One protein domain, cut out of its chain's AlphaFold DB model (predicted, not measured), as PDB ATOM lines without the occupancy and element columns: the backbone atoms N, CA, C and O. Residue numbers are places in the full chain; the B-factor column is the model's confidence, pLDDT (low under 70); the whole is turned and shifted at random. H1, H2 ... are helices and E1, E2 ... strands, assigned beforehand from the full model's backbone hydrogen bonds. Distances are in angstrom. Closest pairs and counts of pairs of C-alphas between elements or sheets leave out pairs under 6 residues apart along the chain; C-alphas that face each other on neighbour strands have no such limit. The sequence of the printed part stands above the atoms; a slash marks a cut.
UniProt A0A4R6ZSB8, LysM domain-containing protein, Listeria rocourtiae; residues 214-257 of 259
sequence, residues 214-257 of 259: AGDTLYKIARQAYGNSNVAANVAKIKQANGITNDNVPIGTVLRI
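This is residues 214 to 257 of the 259 residues of the protein "LysM domain-containing protein" of Listeria rocourtiae (UniProt A0A4R6ZSB8). Two helices, H1 and H2, cross nearly at a right angle in a small body, joined by a tight turn. After H2 a long loop, residues 243 to 253, leads to one short strand, E1, which comes near the last residue of H2. The printed part has 44 residues with two named helices and one named strand, in the order H1, H2, E1, and the class is mostly helix. It is compact, with a radius of gyration of the C-alphas of 9.5 A, and its C-alphas span 26 by 21 by 15 A.

H1, residues 218 to 226, and H2, residues 231 to 242, touch, with 11 pairs of C-alphas within 8 A. Their closest C-alphas, those of Ala 222 and Val 235, are 5.6 A apart. Their lines are about perpendicular, at 81 degrees. In both helices every O i to N i+4 pair is within hydrogen-bond range. E1, residues 254 to 256, pairs with no named strand. The closest C-alphas of H2 and E1, those of Asn 242 and Arg 256, are 6.2 A apart. H1 and E1 are apart.

H1 begins at C-alpha 218, at (124.790, 107.082, 82.260), and measures 11.8 A from first to last C-alpha. H2 measures 16.5 A and ends at C-alpha 242, at (135.268, 107.571, 86.789). E1 measures 6.7 A and ends at C-alpha 256, at (134.384, 113.147, 84.171).

The two C-alphas farthest apart, those of Ser 229 and Gly 252, are 26.2 A apart. The printed part has no cut. The link from H1 to H2 is tight, with 4 residues, and the link from H2 to E1 is long, with 11. The mean pLDDT of the printed part is 93.3, and no printed residue is under 70.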
ATOM      1  N   ALA A 214     118.651 114.589  89.168       95.00
ATOM      2  CA  ALA A 214     117.520 113.671  89.236       95.00
ATOM      3  C   ALA A 214     116.988 113.330  87.828       95.00
ATOM      4  O   ALA A 214     116.654 114.220  87.049       95.00
ATOM      5  N   GLY A 215     116.878 112.034  87.519       90.75
ATOM      6  CA  GLY A 215     116.383 111.539  86.226       90.75
ATOM      7  C   GLY A 215     117.461 111.288  85.162       90.75
ATOM      8  O   GLY A 215     117.131 110.775  84.077       90.75
ATOM      9  N   ASP A 216     118.724 111.590  85.471       93.69
ATOM     10  CA  ASP A 216     119.869 111.213  84.650       93.69
ATOM     11  C   ASP A 216     120.152 109.709  84.723       93.69
ATOM     12  O   ASP A 216     119.980 109.053  85.750       93.69
ATOM     13  N   THR A 217     120.633 109.165  83.609       94.50
ATOM     14  CA  THR A 217     121.253 107.837  83.544       94.50
ATOM     15  C   THR A 217     122.559 107.963  82.775       94.50
ATOM     16  O   THR A 217     122.676 108.842  81.914       94.50
ATOM     17  N   LEU A 218     123.526 107.068  83.010       94.00
ATOM     18  CA  LEU A 218     124.790 107.082  82.260       94.00
ATOM     19  C   LEU A 218     124.563 107.084  80.741       94.00
ATOM     20  O   LEU A 218     125.281 107.756  80.009       94.00
ATOM     21  N   TYR A 219     123.523 106.390  80.273       95.06
ATOM     22  CA  TYR A 219     123.136 106.367  78.864       95.06
ATOM     23  C   TYR A 219     122.674 107.738  78.340       95.06
ATOM     24  O   TYR A 219     123.087 108.146  77.254       95.06
ATOM     25  N   LYS A 220     121.836 108.470  79.093       94.50
ATOM     26  CA  LYS A 220     121.393 109.825  78.708       94.50
ATOM     27  C   LYS A 220     122.556 110.814  78.716       94.50
ATOM     28  O   LYS A 220     122.707 111.559  77.753       94.50
ATOM     29  N   ILE A 221     123.398 110.755  79.747       94.00
ATOM     30  CA  ILE A 221     124.587 111.605  79.879       94.00
ATOM     31  C   ILE A 221     125.554 111.346  78.714       94.00
ATOM     32  O   ILE A 221     125.987 112.285  78.054       94.00
ATOM     33  N   ALA A 222     125.826 110.078  78.385       94.50
ATOM     34  CA  ALA A 222     126.663 109.718  77.242       94.50
ATOM     35  C   ALA A 222     126.082 110.219  75.910       94.50
ATOM     36  O   ALA A 222     126.815 110.740  75.075       94.50
ATOM     37  N   ARG A 223     124.764 110.112  75.702       94.62
ATOM     38  CA  ARG A 223     124.130 110.665  74.493       94.62
ATOM     39  C   ARG A 223     124.225 112.176  74.409       94.62
ATOM     40  O   ARG A 223     124.419 112.709  73.322       94.62
ATOM     41  N   GLN A 224     124.064 112.861  75.533       93.06
ATOM     42  CA  GLN A 224     124.145 114.312  75.586       93.06
ATOM     43  C   GLN A 224     125.575 114.803  75.329       93.06
ATOM     44  O   GLN A 224     125.755 115.798  74.637       93.06
ATOM     45  N   ALA A 225     126.578 114.082  75.834       92.00
ATOM     46  CA  ALA A 225     127.985 114.436  75.685       92.00
ATOM     47  C   ALA A 225     128.594 114.069  74.320       92.00
ATOM     48  O   ALA A 225     129.339 114.861  73.756       92.00
ATOM     49  N   TYR A 226     128.291 112.880  73.789       92.00
ATOM     50  CA  TYR A 226     128.940 112.329  72.587       92.00
ATOM     51  C   TYR A 226     128.006 112.215  71.373       92.00
ATOM     52  O   TYR A 226     128.422 111.781  70.298       92.00
ATOM     53  N   GLY A 227     126.726 112.551  71.535       92.00
ATOM     54  CA  GLY A 227     125.693 112.337  70.527       92.00
ATOM     55  C   GLY A 227     125.152 110.902  70.493       92.00
ATOM     56  O   GLY A 227     125.384 110.077  71.377       92.00
ATOM     57  N   ASN A 228     124.381 110.586  69.451       94.00
ATOM     58  CA  ASN A 228     123.640 109.318  69.360       94.00
ATOM     59  C   ASN A 228     124.476 108.128  68.846       94.00
ATOM     60  O   ASN A 228     123.974 107.006  68.800       94.00
ATOM     61  N   SER A 229     125.729 108.355  68.462       91.56
ATOM     62  CA  SER A 229     126.611 107.323  67.912       91.56
ATOM     63  C   SER A 229     127.374 106.609  69.026       91.56
ATOM     64  O   SER A 229     127.879 107.247  69.944       91.56
ATOM     65  N   ASN A 230     127.502 105.280  68.936       93.56
ATOM     66  CA  ASN A 230     128.327 104.464  69.841       93.56
ATOM     67  C   ASN A 230     128.025 104.635  71.344       93.56
ATOM     68  O   ASN A 230     128.919 104.515  72.181       93.56
ATOM     69  N   VAL A 231     126.759 104.870  71.709       94.75
ATOM     70  CA  VAL A 231     126.365 105.207  73.090       94.75
ATOM     71  C   VAL A 231     126.834 104.170  74.114       94.75
ATOM     72  O   VAL A 231     127.354 104.550  75.155       94.75
ATOM     73  N   ALA A 232     126.715 102.870  73.824       93.81
ATOM     74  CA  ALA A 232     127.157 101.818  74.745       93.81
ATOM     75  C   ALA A 232     128.673 101.873  75.022       93.81
ATOM     76  O   ALA A 232     129.101 101.738  76.168       93.81
ATOM     77  N   ALA A 233     129.480 102.149  73.992       94.56
ATOM     78  CA  ALA A 233     130.920 102.337  74.147       94.56
ATOM     79  C   ALA A 233     131.241 103.636  74.907       94.56
ATOM     80  O   ALA A 233     132.136 103.655  75.746       94.56
ATOM     81  N   ASN A 234     130.479 104.706  74.677       94.25
ATOM     82  CA  ASN A 234     130.649 105.974  75.387       94.25
ATOM     83  C   ASN A 234     130.257 105.873  76.871       94.25
ATOM     84  O   ASN A 234     130.935 106.439  77.723       94.25
ATOM     85  N   VAL A 235     129.235 105.083  77.210       95.00
ATOM     86  CA  VAL A 235     128.921 104.733  78.605       95.00
ATOM     87  C   VAL A 235     130.098 104.000  79.247       95.00
ATOM     88  O   VAL A 235     130.506 104.363  80.348       95.00
ATOM     89  N   ALA A 236     130.693 103.021  78.558       94.81
ATOM     90  CA  ALA A 236     131.873 102.319  79.061       94.81
ATOM     91  C   ALA A 236     133.066 103.270  79.283       94.81
ATOM     92  O   ALA A 236     133.741 103.154  80.304       94.81
ATOM     93  N   LYS A 237     133.280 104.256  78.398       93.88
ATOM     94  CA  LYS A 237     134.308 105.298  78.572       93.88
ATOM     95  C   LYS A 237     134.074 106.147  79.820       93.88
ATOM     96  O   LYS A 237     135.006 106.334  80.597       93.88
ATOM     97  N   ILE A 238     132.845 106.624  80.046       94.00
ATOM     98  CA  ILE A 238     132.500 107.383  81.262       94.00
ATOM     99  C   ILE A 238     132.724 106.507  82.501       94.00
ATOM    100  O   ILE A 238     133.343 106.950  83.465       94.00
ATOM    101  N   LYS A 239     132.273 105.249  82.477       94.69
ATOM    102  CA  LYS A 239     132.458 104.298  83.583       94.69
ATOM    103  C   LYS A 239     133.933 104.085  83.908       94.69
ATOM    104  O   LYS A 239     134.328 104.224  85.061       94.69
ATOM    105  N   GLN A 240     134.753 103.830  82.893       94.44
ATOM    106  CA  GLN A 240     136.191 103.638  83.044       94.44
ATOM    107  C   GLN A 240     136.885 104.898  83.577       94.44
ATOM    108  O   GLN A 240     137.679 104.801  84.508       94.44
ATOM    109  N   ALA A 241     136.561 106.078  83.039       93.50
ATOM    110  CA  ALA A 241     137.172 107.346  83.443       93.50
ATOM    111  C   ALA A 241     136.839 107.765  84.884       93.50
ATOM    112  O   ALA A 241     137.591 108.530  85.481       93.50
ATOM    113  N   ASN A 242     135.730 107.263  85.434       94.38
ATOM    114  CA  ASN A 242     135.268 107.571  86.789       94.38
ATOM    115  C   ASN A 242     135.391 106.387  87.763       94.38
ATOM    116  O   ASN A 242     134.965 106.502  88.908       94.38
ATOM    117  N   GLY A 243     135.934 105.243  87.326       94.00
ATOM    118  CA  GLY A 243     136.065 104.042  88.161       94.00
ATOM    119  C   GLY A 243     134.729 103.411  88.580       94.00
ATOM    120  O   GLY A 243     134.644 102.786  89.634       94.00
ATOM    121  N   ILE A 244     133.675 103.581  87.780       93.25
ATOM    122  CA  ILE A 244     132.317 103.135  88.109       93.25
ATOM    123  C   ILE A 244     132.040 101.787  87.445       93.25
ATOM    124  O   ILE A 244     132.149 101.634  86.230       93.25
ATOM    125  N   THR A 245     131.610 100.804  88.230       88.44
ATOM    126  CA  THR A 245     131.273  99.459  87.735       88.44
ATOM    127  C   THR A 245     129.784  99.288  87.430       88.44
ATOM    128  O   THR A 245     129.431  98.571  86.491       88.44
ATOM    129  N   ASN A 246     128.909 100.005  88.141       89.00
ATOM    130  CA  ASN A 246     127.450  99.909  88.021       89.00
ATOM    131  C   ASN A 246     126.838 101.063  87.212       89.00
ATOM    132  O   ASN A 246     127.443 102.117  87.056       89.00
ATOM    133  N   ASP A 247     125.615 100.876  86.714       88.38
ATOM    134  CA  ASP A 247     124.946 101.890  85.880       88.38
ATOM    135  C   ASP A 247     124.164 102.936  86.693       88.38
ATOM    136  O   ASP A 247     123.769 103.975  86.160       88.38
ATOM    137  N   ASN A 248     123.976 102.680  87.991       88.44
ATOM    138  CA  ASN A 248     123.353 103.609  88.926       88.44
ATOM    139  C   ASN A 248     124.418 104.478  89.590       88.44
ATOM    140  O   ASN A 248     125.282 103.973  90.307       88.44
ATOM    141  N   VAL A 249     124.307 105.788  89.382       91.75
ATOM    142  CA  VAL A 249     125.174 106.798  89.990       91.75
ATOM    143  C   VAL A 249     124.317 107.706  90.879       91.75
ATOM    144  O   VAL A 249     123.262 108.153  90.425       91.75
ATOM    145  N   PRO A 250     124.720 107.982  92.134       92.69
ATOM    146  CA  PRO A 250     123.978 108.876  93.019       92.69
ATOM    147  C   PRO A 250     123.840 110.291  92.451       92.69
ATOM    148  O   PRO A 250     124.747 110.806  91.790       92.69
ATOM    149  N   ILE A 251     122.730 110.950  92.782       94.75
ATOM    150  CA  ILE A 251     122.506 112.361  92.445       94.75
ATOM    151  C   ILE A 251     123.567 113.214  93.154       94.75
ATOM    152  O   ILE A 251     123.897 112.964  94.312       94.75
ATOM    153  N   GLY A 252     124.105 114.209  92.450       93.88
ATOM    154  CA  GLY A 252     125.184 115.078  92.925       93.88
ATOM    155  C   GLY A 252     126.594 114.568  92.616       93.88
ATOM    156  O   GLY A 252     127.556 115.290  92.855       93.88
ATOM    157  N   THR A 253     126.743 113.362  92.057       94.00
ATOM    158  CA  THR A 253     128.056 112.848  91.638       94.00
ATOM    159  C   THR A 253     128.571 113.637  90.434       94.00
ATOM    160  O   THR A 253     127.863 113.764  89.436       94.00
ATOM    161  N   VAL A 254     129.808 114.132  90.497       94.56
ATOM    162  CA  VAL A 254     130.485 114.764  89.355       94.56
ATOM    163  C   VAL A 254     131.173 113.679  88.534       94.56
ATOM    164  O   VAL A 254     132.068 112.995  89.026       94.56
ATOM    165  N   LEU A 255     130.743 113.509  87.287       94.00
ATOM    166  CA  LEU A 255     131.303 112.549  86.343       94.00
ATOM    167  C   LEU A 255     132.223 113.250  85.355       94.00
ATOM    168  O   LEU A 255     131.806 114.166  84.654       94.00
ATOM    169  N   ARG A 256     133.456 112.771  85.233       94.12
ATOM    170  CA  ARG A 256     134.384 113.147  84.171       94.12
ATOM    171  C   ARG A 256     133.945 112.528  82.843       94.12
ATOM    172  O   ARG A 256     133.754 111.318  82.741       94.12
ATOM    173  N   ILE A 257     133.811 113.359  81.823       93.56
ATOM    174  CA  ILE A 257     133.388 113.009  80.471       93.56
ATOM    175  C   ILE A 257     134.589 113.189  79.525       93.56
ATOM    176  O   ILE A 257     134.873 114.309  79.098       93.56
TER     177      ILE A 257